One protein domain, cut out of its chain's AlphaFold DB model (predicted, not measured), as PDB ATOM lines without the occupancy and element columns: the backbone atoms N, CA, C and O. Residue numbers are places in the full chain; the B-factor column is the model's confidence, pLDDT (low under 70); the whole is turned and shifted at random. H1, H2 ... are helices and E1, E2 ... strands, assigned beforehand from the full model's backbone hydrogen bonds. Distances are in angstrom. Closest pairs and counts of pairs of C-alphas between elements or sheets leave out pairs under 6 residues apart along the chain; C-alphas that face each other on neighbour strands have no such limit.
ATOM      1  N   VAL A   7      -3.768  38.346  -7.723       97.75
ATOM      2  CA  VAL A   7      -3.174  39.114  -8.826       97.75
ATOM      3  C   VAL A   7      -2.269  38.217  -9.660       97.75
ATOM      4  O   VAL A   7      -1.301  37.654  -9.157       97.75
ATOM      5  N   TYR A   8      -2.553  38.169 -10.954       97.69
ATOM      6  CA  TYR A   8      -1.746  37.525 -11.974       97.69
ATOM      7  C   TYR A   8      -1.017  38.563 -12.826       97.69
ATOM      8  O   TYR A   8      -1.556  39.637 -13.098       97.69
ATOM      9  N   VAL A   9       0.200  38.235 -13.264       96.88
ATOM     10  CA  VAL A   9       1.006  39.074 -14.159       96.88
ATOM     11  C   VAL A   9       1.334  38.269 -15.407       96.88
ATOM     12  O   VAL A   9       1.982  37.229 -15.309       96.88
ATOM     13  N   PHE A  10       0.884  38.747 -16.567       96.38
ATOM     14  CA  PHE A  10       1.051  38.057 -17.845       96.38
ATOM     15  C   PHE A  10       1.838  38.881 -18.857       96.38
ATOM     16  O   PHE A  10       1.649  40.090 -18.945       96.38
ATOM     17  N   HIS A  11       2.678  38.223 -19.656       93.88
ATOM     18  CA  HIS A  11       3.572  38.833 -20.648       93.88
ATOM     19  C   HIS A  11       2.934  38.942 -22.044       93.88
ATOM     20  O   HIS A  11       3.558  38.659 -23.064       93.88
ATOM     21  N   HIS A  12       1.656  39.309 -22.097       92.94
ATOM     22  CA  HIS A  12       0.955  39.669 -23.327       92.94
ATOM     23  C   HIS A  12      -0.247  40.567 -23.002       92.94
ATOM     24  O   HIS A  12      -0.647  40.713 -21.842       92.94
ATOM     25  N   ALA A  13      -0.810  41.207 -24.026       95.50
ATOM     26  CA  ALA A  13      -1.936  42.122 -23.876       95.50
ATOM     27  C   ALA A  13      -3.267  41.365 -23.734       95.50
ATOM     28  O   ALA A  13      -3.639  40.609 -24.630       95.50
ATOM     29  N   ALA A  14      -4.006  41.633 -22.657       97.44
ATOM     30  CA  ALA A  14      -5.364  41.137 -22.459       97.44
ATOM     31  C   ALA A  14      -6.241  42.195 -21.758       97.44
ATOM     32  O   ALA A  14      -6.402  42.163 -20.537       97.44
ATOM     33  N   PRO A  15      -6.776  43.188 -22.495       97.56
ATOM     34  CA  PRO A  15      -7.672  44.201 -21.941       97.56
ATOM     35  C   PRO A  15      -9.069  43.621 -21.667       97.56
ATOM     36  O   PRO A  15      -9.967  43.720 -22.499       97.56
ATOM     37  N   ILE A  16      -9.259  43.034 -20.486       97.94
ATOM     38  CA  ILE A  16     -10.524  42.393 -20.104       97.94
ATOM     39  C   ILE A  16     -11.330  43.323 -19.185       97.94
ATOM     40  O   ILE A  16     -10.774  43.830 -18.201       97.94
ATOM     41  N   PRO A  17     -12.623  43.574 -19.462       98.50
ATOM     42  CA  PRO A  17     -13.447  44.415 -18.602       98.50
ATOM     43  C   PRO A  17     -13.637  43.834 -17.194       98.50
ATOM     44  O   PRO A  17     -13.723  42.625 -16.988       98.50
ATOM     45  N   VAL A  18     -13.743  44.723 -16.204       98.50
ATOM     46  CA  VAL A  18     -14.095  44.341 -14.829       98.50
ATOM     47  C   VAL A  18     -15.507  43.754 -14.794       98.50
ATOM     48  O   VAL A  18     -16.415  44.268 -15.442       98.50
ATOM     49  N   GLY A  19     -15.684  42.693 -14.009       98.25
ATOM     50  CA  GLY A  19     -16.928  41.942 -13.871       98.25
ATOM     51  C   GLY A  19     -17.073  40.787 -14.859       98.25
ATOM     52  O   GLY A  19     -17.975  39.977 -14.671       98.25
ATOM     53  N   HIS A  20     -16.199  40.680 -15.866       98.56
ATOM     54  CA  HIS A  20     -16.250  39.570 -16.814       98.56
ATOM     55  C   HIS A  20     -15.737  38.272 -16.194       98.56
ATOM     56  O   HIS A  20     -14.808  38.282 -15.378       98.56
ATOM     57  N   ARG A  21     -16.310  37.148 -16.628       98.50
ATOM     58  CA  ARG A  21     -15.799  35.807 -16.320       98.50
ATOM     59  C   ARG A  21     -14.699  35.425 -17.297       98.50
ATOM     60  O   ARG A  21     -14.834  35.622 -18.502       98.50
ATOM     61  N   VAL A  22     -13.630  34.829 -16.788       98.50
ATOM     62  CA  VAL A  22     -12.489  34.394 -17.595       98.50
ATOM     63  C   VAL A  22     -12.103  32.952 -17.310       98.50
ATOM     64  O   VAL A  22     -12.300  32.455 -16.203       98.50
ATOM     65  N   GLU A  23     -11.499  32.308 -18.304       98.44
ATOM     66  CA  GLU A  23     -10.720  31.082 -18.143       98.44
ATOM     67  C   GLU A  23      -9.256  31.373 -18.491       98.44
ATOM     68  O   GLU A  23      -8.949  31.860 -19.579       98.44
ATOM     69  N   LEU A  24      -8.349  31.063 -17.570       98.00
ATOM     70  CA  LEU A  24      -6.911  31.027 -17.790       98.00
ATOM     71  C   LEU A  24      -6.507  29.584 -18.076       98.00
ATOM     72  O   LEU A  24      -6.646  28.737 -17.196       98.00
ATOM     73  N   GLN A  25      -5.977  29.295 -19.260       97.69
ATOM     74  CA  GLN A  25      -5.444  27.981 -19.612       97.69
ATOM     75  C   GLN A  25      -3.923  28.052 -19.768       97.69
ATOM     76  O   GLN A  25      -3.396  28.790 -20.599       97.69
ATOM     77  N   PHE A  26      -3.217  27.275 -18.953       96.50
ATOM     78  CA  PHE A  26      -1.760  27.232 -18.904       96.50
ATOM     79  C   PHE A  26      -1.233  26.052 -19.715       96.50
ATOM     80  O   PHE A  26      -1.902  25.022 -19.850       96.50
ATOM     81  N   PHE A  27      -0.028  26.221 -20.255       95.38
ATOM     82  CA  PHE A  27       0.594  25.253 -21.141       95.38
ATOM     83  C   PHE A  27       2.081  25.088 -20.831       95.38
ATOM     84  O   PHE A  27       2.773  26.037 -20.453       95.38
ATOM     85  N   GLU A  28       2.582  23.885 -21.079       93.94
ATOM     86  CA  GLU A  28       4.006  23.604 -21.219       93.94
ATOM     87  C   GLU A  28       4.396  23.536 -22.695       93.94
ATOM     88  O   GLU A  28       3.595  23.150 -23.553       93.94
ATOM     89  N   ARG A  29       5.643  23.906 -22.991       87.50
ATOM     90  CA  ARG A  29       6.257  23.750 -24.316       87.50
ATOM     91  C   ARG A  29       7.618  23.097 -24.192       87.50
ATOM     92  O   ARG A  29       8.276  23.258 -23.167       87.50
ATOM     93  N   ASP A  30       8.049  22.438 -25.258       82.81
ATOM     94  CA  ASP A  30       9.436  21.999 -25.376       82.81
ATOM     95  C   ASP A  30      10.359  23.225 -25.477       82.81
ATOM     96  O   ASP A  30      10.204  24.079 -26.355       82.81
ATOM     97  N   THR A  31      11.284  23.331 -24.532       76.75
ATOM     98  CA  THR A  31      12.280  24.402 -24.414       76.75
ATOM     99  C   THR A  31      13.698  23.914 -24.681       76.75
ATOM    100  O   THR A  31      14.629  24.720 -24.699       76.75
ATOM    101  N   GLY A  32      13.891  22.613 -24.909       69.12
ATOM    102  CA  GLY A  32      15.225  22.060 -25.042       69.12
ATOM    103  C   GLY A  32      15.836  22.319 -26.420       69.12
ATOM    104  O   GLY A  32      15.229  22.113 -27.469       69.12
ATOM    105  N   PHE A  33      17.088  22.778 -26.419       59.03
ATOM    106  CA  PHE A  33      17.856  23.042 -27.641       59.03
ATOM    107  C   PHE A  33      18.534  21.764 -28.191       59.03
ATOM    108  O   PHE A  33      18.903  21.723 -29.361       59.03
ATOM    109  N   PHE A  34      18.649  20.704 -27.372       65.12
ATOM    110  CA  PHE A  34      19.192  19.375 -27.734       65.12
ATOM    111  C   PHE A  34      18.572  18.193 -26.948       65.12
ATOM    112  O   PHE A  34      19.030  17.056 -27.065       65.12
ATOM    113  N   SER A  35      17.538  18.441 -26.147       60.81
ATOM    114  CA  SER A  35      16.771  17.452 -25.378       60.81
ATOM    115  C   SER A  35      15.297  17.837 -25.431       60.81
ATOM    116  O   SER A  35      14.985  18.969 -25.770       60.81
ATOM    117  N   VAL A  36      14.392  16.917 -25.105       66.94
ATOM    118  CA  VAL A  36      12.977  17.263 -24.920       66.94
ATOM    119  C   VAL A  36      12.811  17.692 -23.464       66.94
ATOM    120  O   VAL A  36      12.811  16.841 -22.575       66.94
ATOM    121  N   GLU A  37      12.737  18.998 -23.215       78.06
ATOM    122  CA  GLU A  37      12.560  19.568 -21.873       78.06
ATOM    123  C   GLU A  37      11.321  20.457 -21.871       78.06
ATOM    124  O   GLU A  37      11.337  21.580 -22.380       78.06
ATOM    125  N   TYR A  38      10.225  19.938 -21.319       82.88
ATOM    126  CA  TYR A  38       8.983  20.689 -21.209       82.88
ATOM    127  C   TYR A  38       9.029  21.622 -20.003       82.88
ATOM    128  O   TYR A  38       9.322  21.198 -18.886       82.88
ATOM    129  N   SER A  39       8.721  22.895 -20.240       86.94
ATOM    130  CA  SER A  39       8.624  23.908 -19.194       86.94
ATOM    131  C   SER A  39       7.290  24.638 -19.292       86.94
ATOM    132  O   SER A  39       6.914  25.144 -20.357       86.94
ATOM    133  N   GLU A  40       6.571  24.693 -18.173       91.44
ATOM    134  CA  GLU A  40       5.321  25.438 -18.052       91.44
ATOM    135  C   GLU A  40       5.576  26.947 -18.152       91.44
ATOM    136  O   GLU A  40       6.446  27.497 -17.477       91.44
ATOM    137  N   GLN A  41       4.808  27.631 -18.997       92.38
ATOM    138  CA  GLN A  41       4.917  29.077 -19.206       92.38
ATOM    139  C   GLN A  41       3.822  29.799 -18.403       92.38
ATOM    140  O   GLN A  41       2.785  30.202 -18.934       92.38
ATOM    141  N   LEU A  42       4.025  29.908 -17.088       93.31
ATOM    142  CA  LEU A  42       3.027  30.430 -16.140       93.31
ATOM    143  C   LEU A  42       2.639  31.902 -16.368       93.31
ATOM    144  O   LEU A  42       1.541  32.315 -16.001       93.31
ATOM    145  N   ASP A  43       3.526  32.690 -16.960       93.50
ATOM    146  CA  ASP A  43       3.359  34.110 -17.279       93.50
ATOM    147  C   ASP A  43       2.699  34.347 -18.647       93.50
ATOM    148  O   ASP A  43       2.446  35.486 -19.042       93.50
ATOM    149  N   MET A  44       2.409  33.289 -19.400       94.69
ATOM    150  CA  MET A  44       1.899  33.386 -20.764       94.69
ATOM    151  C   MET A  44       0.771  32.369 -21.036       94.69
ATOM    152  O   MET A  44       0.894  31.560 -21.955       94.69
ATOM    153  N   PRO A  45      -0.333  32.372 -20.263       96.94
ATOM    154  CA  PRO A  45      -1.476  31.504 -20.540       96.94
ATOM    155  C   PRO A  45      -2.268  31.973 -21.769       96.94
ATOM    156  O   PRO A  45      -2.137  33.111 -22.213       96.94
ATOM    157  N   LEU A  46      -3.153  31.112 -22.266       96.88
ATOM    158  CA  LEU A  46      -4.315  31.535 -23.045       96.88
ATOM    159  C   LEU A  46      -5.376  32.067 -22.083       96.88
ATOM    160  O   LEU A  46      -5.721  31.393 -21.112       96.88
ATOM    161  N   ILE A  47      -5.918  33.246 -22.361       98.19
ATOM    162  CA  ILE A  47      -6.985  33.857 -21.572       98.19
ATOM    163  C   ILE A  47      -8.238  33.945 -22.434       98.19
ATOM    164  O   ILE A  47      -8.231  34.601 -23.474       98.19
ATOM    165  N   ARG A  48      -9.322  33.310 -21.999       98.25
ATOM    166  CA  ARG A  48     -10.633  33.411 -22.645       98.25
ATOM    167  C   ARG A  48     -11.535  34.311 -21.825       98.25
ATOM    168  O   ARG A  48     -11.769  34.024 -20.655       98.25
ATOM    169  N   ASP A  49     -12.062  35.363 -22.434       98.38
ATOM    170  CA  ASP A  49     -13.197  36.101 -21.889       98.38
ATOM    171  C   ASP A  49     -14.473  35.309 -22.199       98.38
ATOM    172  O   ASP A  49     -14.907  35.223 -23.347       98.38
ATOM    173  N   LEU A  50     -15.051  34.688 -21.173       98.25
ATOM    174  CA  LEU A  50     -16.196  33.789 -21.305       98.25
ATOM    175  C   LEU A  50     -17.505  34.534 -21.590       98.25
ATOM    176  O   LEU A  50     -18.486  33.901 -21.983       98.25
ATOM    177  N   ASP A  51     -17.532  35.853 -21.398       98.19
ATOM    178  CA  ASP A  51     -18.718  36.671 -21.640       98.19
ATOM    179  C   ASP A  51     -18.737  37.244 -23.066       98.19
ATOM    180  O   ASP A  51     -19.815  37.466 -23.622       98.19
ATOM    181  N   THR A  52     -17.569  37.433 -23.693       97.75
ATOM    182  CA  THR A  52     -17.458  37.922 -25.084       97.75
ATOM    183  C   THR A  52     -17.007  36.863 -26.091       97.75
ATOM    184  O   THR A  52     -17.211  37.037 -27.292       97.75
ATOM    185  N   GLY A  53     -16.403  35.767 -25.626       96.00
ATOM    186  CA  GLY A  53     -15.775  34.743 -26.463       96.00
ATOM    187  C   GLY A  53     -14.418  35.152 -27.047       96.00
ATOM    188  O   GLY A  53     -13.891  34.433 -27.894       96.00
ATOM    189  N   ILE A  54     -13.853  36.294 -26.637       96.94
ATOM    190  CA  ILE A  54     -12.546  36.758 -27.116       96.94
ATOM    191  C   ILE A  54     -11.430  35.944 -26.455       96.94
ATOM    192  O   ILE A  54     -11.407  35.762 -25.236       96.94
ATOM    193  N   GLU A  55     -10.474  35.500 -27.269       96.12
ATOM    194  CA  GLU A  55      -9.258  34.824 -26.826       96.12
ATOM    195  C   GLU A  55      -8.056  35.773 -26.900       96.12
ATOM    196  O   GLU A  55      -7.778  36.376 -27.939       96.12
ATOM    197  N   TYR A  56      -7.318  35.874 -25.800       96.12
ATOM    198  CA  TYR A  56      -6.038  36.565 -25.712       96.12
ATOM    199  C   TYR A  56      -4.958  35.512 -25.519       96.12
ATOM    200  O   TYR A  56      -4.957  34.796 -24.518       96.12
ATOM    201  N   ALA A  57      -4.057  35.388 -26.486       93.50
ATOM    202  CA  ALA A  57      -3.018  34.375 -26.446       93.50
ATOM    203  C   ALA A  57      -1.665  34.928 -26.889       93.50
ATOM    204  O   ALA A  57      -1.590  35.723 -27.831       93.50
ATOM    205  N   PRO A  58      -0.579  34.474 -26.251       90.81
ATOM    206  CA  PRO A  58       0.766  34.711 -26.739       90.81
ATOM    207  C   PRO A  58       1.026  33.902 -28.019       90.81
ATOM    208  O   PRO A  58       0.562  32.771 -28.180       90.81
ATOM    209  N   GLU A  59       1.836  34.458 -28.918       86.75
ATOM    210  CA  GLU A  59       2.093  33.870 -30.241       86.75
ATOM    211  C   GLU A  59       2.657  32.440 -30.209       86.75
ATOM    212  O   GLU A  59       2.434  31.665 -31.136       86.75
ATOM    213  N   TRP A  60       3.379  32.065 -29.148       87.56
ATOM    214  CA  TRP A  60       4.062  30.773 -29.064       87.56
ATOM    215  C   TRP A  60       3.101  29.586 -28.941       87.56
ATOM    216  O   TRP A  60       3.524  28.452 -29.167       87.56
ATOM    217  N   LEU A  61       1.829  29.831 -28.601       90.31
ATOM    218  CA  LEU A  61       0.794  28.797 -28.566       90.31
ATOM    219  C   LEU A  61       0.396  28.316 -29.960       90.31
ATOM    220  O   LEU A  61      -0.119  27.206 -30.095       90.31
ATOM    221  N   PHE A  62       0.637  29.119 -30.993       87.81
ATOM    222  CA  PHE A  62       0.178  28.856 -32.351       87.81
ATOM    223  C   PHE A  62       1.310  28.388 -33.267       87.81
ATOM    224  O   PHE A  62       2.499  28.436 -32.935       87.81
ATOM    225  N   LYS A  63       0.943  27.904 -34.456       81.06
ATOM    226  CA  LYS A  63       1.918  27.568 -35.499       81.06
ATOM    227  C   LYS A  63       2.724  28.808 -35.909       81.06
ATOM    228  O   LYS A  63       2.193  29.896 -36.100       81.06
ATOM    229  N   ARG A  64       4.033  28.612 -36.110       65.94
ATOM    230  CA  ARG A  64       5.053  29.659 -36.349       65.94
ATOM    231  C   ARG A  64       4.803  30.551 -37.579       65.94
ATOM    232  O   ARG A  64       5.457  31.577 -37.727       65.94
ATOM    233  N   GLU A  65       3.858  30.189 -38.440       60.91
ATOM    234  CA  GLU A  65       3.475  30.924 -39.654       60.91
ATOM    235  C   GLU A  65       2.814  32.292 -39.365       60.91
ATOM    236  O   GLU A  65       2.570  33.059 -40.291       60.91
ATOM    237  N   ALA A  66       2.570  32.631 -38.092       54.91
ATOM    238  CA  ALA A  66       1.979  33.902 -37.661       54.91
ATOM    239  C   ALA A  66       2.917  35.116 -37.648       54.91
ATOM    240  O   ALA A  66       2.448  36.238 -37.476       54.91
ATOM    241  N   ARG A  67       4.233  34.906 -37.766       56.78
ATOM    242  CA  ARG A  67       5.217  35.832 -37.184       56.78
ATOM    243  C   ARG A  67       5.484  37.137 -37.935       56.78
ATOM    244  O   ARG A  67       5.809  38.115 -37.279       56.78
ATOM    245  N   ASP A  68       5.321  37.198 -39.259       56.53
ATOM    246  CA  ASP A  68       5.989  38.261 -40.041       56.53
ATOM    247  C   ASP A  68       5.110  38.988 -41.075       56.53
ATOM    248  O   ASP A  68       5.619  39.628 -42.001       56.53
ATOM    249  N   HIS A  69       3.782  38.918 -40.964       55.62
ATOM    250  CA  HIS A  69       2.895  39.533 -41.956       55.62
ATOM    251  C   HIS A  69       1.992  40.609 -41.355       55.62
ATOM    252  O   HIS A  69       0.970  40.327 -40.738       55.62
ATOM    253  N   LEU A  70       2.341  41.873 -41.617       60.91
ATOM    254  CA  LEU A  70       1.384  42.974 -41.556       60.91
ATOM    255  C   LEU A  70       0.442  42.849 -42.759       60.91
ATOM    256  O   LEU A  70       0.832  43.127 -43.891       60.91
ATOM    257  N   GLY A  71      -0.791  42.408 -42.524       68.75
ATOM    258  CA  GLY A  71      -1.805  42.289 -43.569       68.75
ATOM    259  C   GLY A  71      -2.800  41.158 -43.312       68.75
ATOM    260  O   GLY A  71      -2.751  40.514 -42.266       68.75
ATOM    261  N   PRO A  72      -3.722  40.914 -44.255       69.00
ATOM    262  CA  PRO A  72      -4.643  39.789 -44.175       69.00
ATOM    263  C   PRO A  72      -3.864  38.470 -44.102       69.00
ATOM    264  O   PRO A  72      -3.067  38.168 -44.989       69.00
ATOM    265  N   SER A  73      -4.108  37.679 -43.060       68.25
ATOM    266  CA  SER A  73      -3.531  36.347 -42.886       68.25
ATOM    267  C   SER A  73      -4.605  35.271 -43.038       68.25
ATOM    268  O   SER A  73      -5.806  35.527 -42.912       68.25
ATOM    269  N   SER A  74      -4.185  34.043 -43.358       68.56
ATOM    270  CA  SER A  74      -5.124  32.922 -43.387       68.56
ATOM    271  C   SER A  74      -5.522  32.531 -41.953       68.56
ATOM    272  O   SER A  74      -4.659  32.532 -41.075       68.56
ATOM    273  N   PRO A  75      -6.767  32.089 -41.706       67.62
ATOM    274  CA  PRO A  75      -7.190  31.635 -40.377       67.62
ATOM    275  C   PRO A  75      -6.377  30.457 -39.814       67.62
ATOM    276  O   PRO A  75      -6.319  30.285 -38.601       67.62
ATOM    277  N   ARG A  76      -5.715  29.657 -40.670       61.75
ATOM    278  CA  ARG A  76      -4.896  28.492 -40.257       61.75
ATOM    279  C   ARG A  76      -3.712  28.863 -39.366       61.75
ATOM    280  O   ARG A  76      -3.196  28.021 -38.641       61.75
ATOM    281  N   VAL A  77      -3.301  30.126 -39.415       63.69
ATOM    282  CA  VAL A  77      -2.235  30.690 -38.585       63.69
ATOM    283  C   VAL A  77      -2.574  30.622 -37.086       63.69
ATOM    284  O   VAL A  77      -1.671  30.581 -36.260       63.69
ATOM    285  N   LEU A  78      -3.861  30.541 -36.737       72.25
ATOM    286  CA  LEU A  78      -4.354  30.461 -35.359       72.25
ATOM    287  C   LEU A  78      -4.537  29.017 -34.857       72.25
ATOM    288  O   LEU A  78      -5.117  28.796 -33.798       72.25
ATOM    289  N   GLU A  79      -4.065  28.009 -35.596       83.38
ATOM    290  CA  GLU A  79      -4.061  26.634 -35.096       83.38
ATOM    291  C   GLU A  79      -3.018  26.472 -33.981       83.38
ATOM    292  O   GLU A  79      -1.848  26.836 -34.151       83.38
ATOM    293  N   MET A  80      -3.430  25.884 -32.852       86.00
ATOM    294  CA  MET A  80      -2.516  25.556 -31.756       86.00
ATOM    295  C   MET A  80      -1.391  24.633 -32.230       86.00
ATOM    296  O   MET A  80      -1.598  23.679 -32.989       86.00
ATOM    297  N   SER A  81      -0.184  24.909 -31.750       85.62
ATOM    298  CA  SER A  81       0.987  24.079 -31.997       85.62
ATOM    299  C   SER A  81       0.808  22.694 -31.371       85.62
ATOM    300  O   SER A  81       0.384  22.560 -30.227       85.62
ATOM    301  N   SER A  82       1.204  21.635 -32.079       85.25
ATOM    302  CA  SER A  82       1.247  20.277 -31.508       85.25
ATOM    303  C   SER A  82       2.328  20.108 -30.432       85.25
ATOM    304  O   SER A  82       2.391  19.070 -29.779       85.25
ATOM    305  N   SER A  83       3.209  21.099 -30.284       84.06
ATOM    306  CA  SER A  83       4.316  21.104 -29.324       84.06
ATOM    307  C   SER A  83       3.953  21.737 -27.979       84.06
ATOM    308  O   SER A  83       4.831  21.855 -27.126       84.06
ATOM    309  N   VAL A  84       2.698  22.159 -27.786       89.69
ATOM    310  CA  VAL A  84       2.211  22.675 -26.500       89.69
ATOM    311  C   VAL A  84       1.228  21.698 -25.868       89.69
ATOM    312  O   VAL A  84       0.466  21.030 -26.570       89.69
ATOM    313  N   ARG A  85       1.246  21.595 -24.539       91.62
ATOM    314  CA  ARG A  85       0.358  20.697 -23.786       91.62
ATOM    315  C   ARG A  85      -0.302  21.455 -22.642       91.62
ATOM    316  O   ARG A  85       0.405  22.165 -21.931       91.62
ATOM    317  N   PRO A  86      -1.631  21.360 -22.472       93.56
ATOM    318  CA  PRO A  86      -2.308  22.030 -21.372       93.56
ATOM    319  C   PRO A  86      -1.908  21.390 -20.041       93.56
ATOM    320  O   PRO A  86      -1.894  20.167 -19.923       93.56
ATOM    321  N   THR A  87      -1.623  22.214 -19.041       95.00
ATOM    322  CA  THR A  87      -1.183  21.770 -17.707       95.00
ATOM    323  C   THR A  87      -2.271  21.993 -16.664       95.00
ATOM    324  O   THR A  87      -2.602  21.105 -15.879       95.00
ATOM    325  N   ARG A  88      -2.902  23.169 -16.679       95.12
ATOM    326  CA  ARG A  88      -4.005  23.525 -15.780       95.12
ATOM    327  C   ARG A  88      -4.901  24.600 -16.384       95.12
ATOM    328  O   ARG A  88      -4.490  25.332 -17.282       95.12
ATOM    329  N   ALA A  89      -6.116  24.696 -15.866       96.88
ATOM    330  CA  ALA A  89      -7.050  25.772 -16.150       96.88
ATOM    331  C   ALA A  89      -7.591  26.371 -14.847       96.88
ATOM    332  O   ALA A  89      -7.759  25.661 -13.855       96.88
ATOM    333  N   LEU A  90      -7.867  27.669 -14.855       96.81
ATOM    334  CA  LEU A  90      -8.479  28.390 -13.745       96.81
ATOM    335  C   LEU A  90      -9.597  29.279 -14.268       96.81
ATOM    336  O   LEU A  90      -9.393  29.989 -15.247       96.81
ATOM    337  N   THR A  91     -10.749  29.279 -13.604       98.00
ATOM    338  CA  THR A  91     -11.822  30.234 -13.885       98.00
ATOM    339  C   THR A  91     -11.967  31.242 -12.758       98.00
ATOM    340  O   THR A  91     -11.708  30.948 -11.586       98.00
ATOM    341  N   GLY A  92     -12.393  32.447 -13.111       97.44
ATOM    342  CA  GLY A  92     -12.677  33.485 -12.133       97.44
ATOM    343  C   GLY A  92     -13.334  34.711 -12.741       97.44
ATOM    344  O   GLY A  92     -13.470  34.824 -13.959       97.44
ATOM    345  N   THR A  93     -13.703  35.650 -11.878       98.31
ATOM    346  CA  THR A  93     -14.301  36.930 -12.268       98.31
ATOM    347  C   THR A  93     -13.289  38.067 -12.111       98.31
ATOM    348  O   THR A  93     -12.622  38.180 -11.079       98.31
ATOM    349  N   VAL A  94     -13.179  38.933 -13.122       98.38
ATOM    350  CA  VAL A  94     -12.235  40.061 -13.140       98.38
ATOM    351  C   VAL A  94     -12.652  41.151 -12.157       98.38
ATOM    352  O   VAL A  94     -13.728  41.729 -12.263       98.38
ATOM    353  N   VAL A  95     -11.757  41.490 -11.232       98.31
ATOM    354  CA  VAL A  95     -11.927  42.572 -10.244       98.31
ATOM    355  C   VAL A  95     -11.198  43.836 -10.681       98.31
ATOM    356  O   VAL A  95     -11.667  44.952 -10.468       98.31
ATOM    357  N   ALA A  96     -10.035  43.667 -11.303       98.50
ATOM    358  CA  ALA A  96      -9.256  44.752 -11.874       98.50
ATOM    359  C   ALA A  96      -8.409  44.223 -13.031       98.50
ATOM    360  O   ALA A  96      -7.903  43.103 -12.981       98.50
ATOM    361  N   CYS A  97      -8.210  45.058 -14.044       98.44
ATOM    362  CA  CYS A  97      -7.318  44.771 -15.156       98.44
ATOM    363  C   CYS A  97      -6.486  46.016 -15.457       98.44
ATOM    364  O   CYS A  97      -7.032  47.106 -15.643       98.44
ATOM    365  N   ARG A  98      -5.159  45.871 -15.491       98.38
ATOM    366  CA  ARG A  98      -4.247  46.922 -15.958       98.38
ATOM    367  C   ARG A  98      -3.358  46.358 -17.050       98.38
ATOM    368  O   ARG A  98      -2.652  45.385 -16.815       98.38
ATOM    369  N   VAL A  99      -3.364  47.006 -18.208       97.75
ATOM    370  CA  VAL A  99      -2.453  46.695 -19.311       97.75
ATOM    371  C   VAL A  99      -1.379  47.776 -19.339       97.75
ATOM    372  O   VAL A  99      -1.698  48.962 -19.417       97.75
ATOM    373  N   VAL A 100      -0.119  47.376 -19.208       96.12
ATOM    374  CA  VAL A 100       1.029  48.276 -19.072       96.12
ATOM    375  C   VAL A 100       2.062  47.921 -20.126       96.12
ATOM    376  O   VAL A 100       2.496  46.779 -20.217       96.12
ATOM    377  N   THR A 101       2.494  48.907 -20.901       94.12
ATOM    378  CA  THR A 101       3.629  48.762 -21.812       94.12
ATOM    379  C   THR A 101       4.894  49.235 -21.103       94.12
ATOM    380  O   THR A 101       4.928  50.342 -20.566       94.12
ATOM    381  N   GLY A 102       5.925  48.395 -21.080       88.56
ATOM    382  CA  GLY A 102       7.212  48.679 -20.451       88.56
ATOM    383  C   GLY A 102       8.382  48.247 -21.329       88.56
ATOM    384  O   GLY A 102       8.196  47.634 -22.376       88.56
ATOM    385  N   LEU A 103       9.595  48.578 -20.891       84.62
ATOM    386  CA  LEU A 103      10.839  48.160 -21.537       84.62
ATOM    387  C   LEU A 103      11.447  46.988 -20.764       84.62
ATOM    388  O   LEU A 103      11.757  47.132 -19.580       84.62
ATOM    389  N   VAL A 104      11.667  45.857 -21.437       77.75
ATOM    390  CA  VAL A 104      12.452  44.726 -20.919       77.75
ATOM    391  C   VAL A 104      13.564  44.418 -21.904       77.75
ATOM    392  O   VAL A 104      13.304  44.194 -23.075       77.75
ATOM    393  N   ALA A 105      14.814  44.412 -21.433       74.56
ATOM    394  CA  ALA A 105      15.984  44.063 -22.246       74.56
ATOM    395  C   ALA A 105      16.080  44.806 -23.604       74.56
ATOM    396  O   ALA A 105      16.571  44.250 -24.576       74.56
ATOM    397  N   ALA A 106      15.661  46.078 -23.634       76.62
ATOM    398  CA  ALA A 106      15.584  46.949 -24.817       76.62
ATOM    399  C   ALA A 106      14.445  46.661 -25.819       76.62
ATOM    400  O   ALA A 106      14.340  47.387 -26.806       76.62
ATOM    401  N   ASP A 107      13.544  45.722 -25.519       82.94
ATOM    402  CA  ASP A 107      12.315  45.484 -26.278       82.94
ATOM    403  C   ASP A 107      11.083  46.045 -25.551       82.94
ATOM    404  O   ASP A 107      11.006  46.083 -24.317       82.94
ATOM    405  N   TRP A 108      10.104  46.510 -26.332       84.44
ATOM    406  CA  TRP A 108       8.799  46.906 -25.807       84.44
ATOM    407  C   TRP A 108       7.975  45.661 -25.489       84.44
ATOM    408  O   TRP A 108       7.609  44.903 -26.386       84.44
ATOM    409  N   THR A 109       7.623  45.496 -24.218       88.25
ATOM    410  CA  THR A 109       6.816  44.374 -23.731       88.25
ATOM    411  C   THR A 109       5.508  44.894 -23.154       88.25
ATOM    412  O   THR A 109       5.469  45.933 -22.490       88.25
ATOM    413  N   VAL A 110       4.419  44.167 -23.394       93.31
ATOM    414  CA  VAL A 110       3.123  44.444 -22.771       93.31
ATOM    415  C   VAL A 110       2.893  43.465 -21.629       93.31
ATOM    416  O   VAL A 110       3.012  42.255 -21.807       93.31
ATOM    417  N   PHE A 111       2.527  44.008 -20.475       95.38
ATOM    418  CA  PHE A 111       2.140  43.273 -19.285       95.38
ATOM    419  C   PHE A 111       0.657  43.454 -19.013       95.38
ATOM    420  O   PHE A 111       0.150  44.576 -19.059       95.38
ATOM    421  N   THR A 112      -0.022  42.374 -18.647       97.88
ATOM    422  CA  THR A 112      -1.375  42.429 -18.096       97.88
ATOM    423  C   THR A 112      -1.338  42.029 -16.627       97.88
ATOM    424  O   THR A 112      -0.971  40.907 -16.294       97.88
ATOM    425  N   TYR A 113      -1.734  42.949 -15.750       98.12
ATOM    426  CA  TYR A 113      -1.990  42.690 -14.337       98.12
ATOM    427  C   TYR A 113      -3.479  42.406 -14.170       98.12
ATOM    428  O   TYR A 113      -4.295  43.335 -14.187       98.12
ATOM    429  N   LEU A 114      -3.829  41.131 -14.029       98.38
ATOM    430  CA  LEU A 114      -5.208  40.671 -13.937       98.38
ATOM    431  C   LEU A 114      -5.515  40.254 -12.500       98.38
ATOM    432  O   LEU A 114      -4.906  39.336 -11.964       98.38
ATOM    433  N   THR A 115      -6.441  40.956 -11.857       98.44
ATOM    434  CA  THR A 115      -6.907  40.628 -10.506       98.44
ATOM    435  C   THR A 115      -8.216  39.861 -10.598       98.44
ATOM    436  O   THR A 115      -9.175  40.385 -11.167       98.44
ATOM    437  N   LEU A 116      -8.264  38.653 -10.035       97.94
ATOM    438  CA  LEU A 116      -9.398  37.736 -10.139       97.94
ATOM    439  C   LEU A 116      -9.942  37.343  -8.767       97.94
ATOM    440  O   LEU A 116      -9.173  37.077  -7.846       97.94
ATOM    441  N   HIS A 117     -11.263  37.219  -8.662       97.50
ATOM    442  CA  HIS A 117     -11.866  36.304  -7.696       97.50
ATOM    443  C   HIS A 117     -11.883  34.907  -8.314       97.50
ATOM    444  O   HIS A 117     -12.581  34.683  -9.302       97.50
ATOM    445  N   GLU A 118     -11.093  33.990  -7.761       95.50
ATOM    446  CA  GLU A 118     -11.002  32.616  -8.258       95.50
ATOM    447  C   GLU A 118     -12.245  31.803  -7.890       95.50
ATOM    448  O   GLU A 118     -12.762  31.904  -6.774       95.50
ATOM    449  N   GLU A 119     -12.696  30.976  -8.830       93.94
ATOM    450  CA  GLU A 119     -13.902  30.157  -8.695       93.94
ATOM    451  C   GLU A 119     -13.573  28.662  -8.752       93.94
ATOM    452  O   GLU A 119     -13.918  27.914  -7.837       93.94
ATOM    453  N   GLU A 120     -12.886  28.220  -9.808       92.38
ATOM    454  CA  GLU A 120     -12.546  26.814 -10.027       92.38
ATOM    455  C   GLU A 120     -11.113  26.682 -10.554       92.38
ATOM    456  O   GLU A 120     -10.638  27.503 -11.336       92.38
ATOM    457  N   THR A 121     -10.416  25.619 -10.153       91.88
ATOM    458  CA  THR A 121      -9.131  25.220 -10.739       91.88
ATOM    459  C   THR A 121      -9.199  23.764 -11.180       91.88
ATOM    460  O   THR A 121      -9.601  22.891 -10.411       91.88
ATOM    461  N   ARG A 122      -8.755  23.492 -12.408       92.31
ATOM    462  CA  ARG A 122      -8.646  22.153 -12.997       92.31
ATOM    463  C   ARG A 122      -7.194  21.869 -13.352       92.31
ATOM    464  O   ARG A 122      -6.524  22.709 -13.940       92.31
ATOM    465  N   ILE A 123      -6.710  20.678 -13.017       90.19
ATOM    466  CA  ILE A 123      -5.345  20.233 -13.326       90.19
ATOM    467  C   ILE A 123      -5.443  19.085 -14.326       90.19
ATOM    468  O   ILE A 123      -6.177  18.123 -14.087       90.19
ATOM    469  N   TYR A 124      -4.708  19.189 -15.429       81.56
ATOM    470  CA  TYR A 124      -4.586  18.131 -16.424       81.56
ATOM    471  C   TYR A 124      -3.387  17.245 -16.048       81.56
ATOM    472  O   TYR A 124      -2.339  17.749 -15.648       81.56
TER     473      TYR A 124
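Overview. This is residues 7 to 124 of the 125 residues of an uncharacterized protein of Nannocystis exedens (UniProt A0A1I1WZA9). One antiparallel sheet is folded into a V by the sharp bends of its two longest strands, E5 and E6, which run side by side as a long hairpin. One arm of the V holds the first half of E5 and the end of E6 with E2, E3 and E4; the other holds the rest of the hairpin with E1, and the hairpin's tip, residues 103 to 108, sticks out. The short helix H1 lies off the sheet, at the end of a long stretch with no named element, residues 50 to 74. The printed part has 118 residues, in the order E1, E2, E3, E4, H1, E5, E6, and is mostly strand. It is compact, with a radius of gyration of the C-alphas of 15.0 A and spans of 41 by 34 by 32 A.

Arrangement. E1, residues 7 to 10, is an edge strand, antiparallel to E6, residues 107 to 123; N 8 and O 114 are 2.8 A apart, within hydrogen-bond range. E2, residues 21 to 30, has three neighbours, and the sheet is branched. On one side of E2 are E3, residues 38 to 40, and E4, residues 46 to 49; on the other side is E5, residues 84 to 104. E2 and E3 form a hairpin, with N 39 and O 29 3.0 A apart. E4 is antiparallel to E2 at 167 degrees between their directions, with N 25 and O 46 2.8 A apart. Residues 47 to 48 of E4 also pair, antiparallel, with residues 55 to 56. H1, residues 75 to 78, is not on the sheet; it is too short for an O i to N i+4 pair, and its one O i to N i+3 pair is within hydrogen-bond range. E5 is antiparallel to E2, with N 24 and O 90 2.8 A apart. E5 and E6 form a hairpin, with N 91 and O 120 2.9 A apart near the bends and N 102 and O 109 2.9 A apart near the tip. E1 is apart from E2, E3 and E4.

Along the chain. E1 begins at C-alpha 7, (-3.174, 39.114, -8.826), and is 10.0 A long. E2 is 30.2 A from first to last C-alpha. E3, E4 and H1 are short, at 6.8 A, 10.1 A and 5.9 A. E5 bends by 126 degrees at residue 93, C-alpha (-14.301, 36.930, -12.268), and its ends are 24.9 A apart. E6 bends by 111 degrees at residue 119, is 33.4 A from first to last C-alpha, and ends at C-alpha 123, (-5.345, 20.233, -13.326).

Size, cuts and confidence. The two C-alphas farthest apart, those of Gly 19 and Phe 34, are 44.8 A apart. The printed part has no cut. The link from E4 to H1, 25 residues, is long; those from E3 to E4, H1 to E5 and E5 to E6 are tight. The sheet is twisted, with C-alphas up to 9.0 A off its best plane. The mean pLDDT of the printed part is 88.0, and residues 32 to 36 and 64 to 77 are under 70.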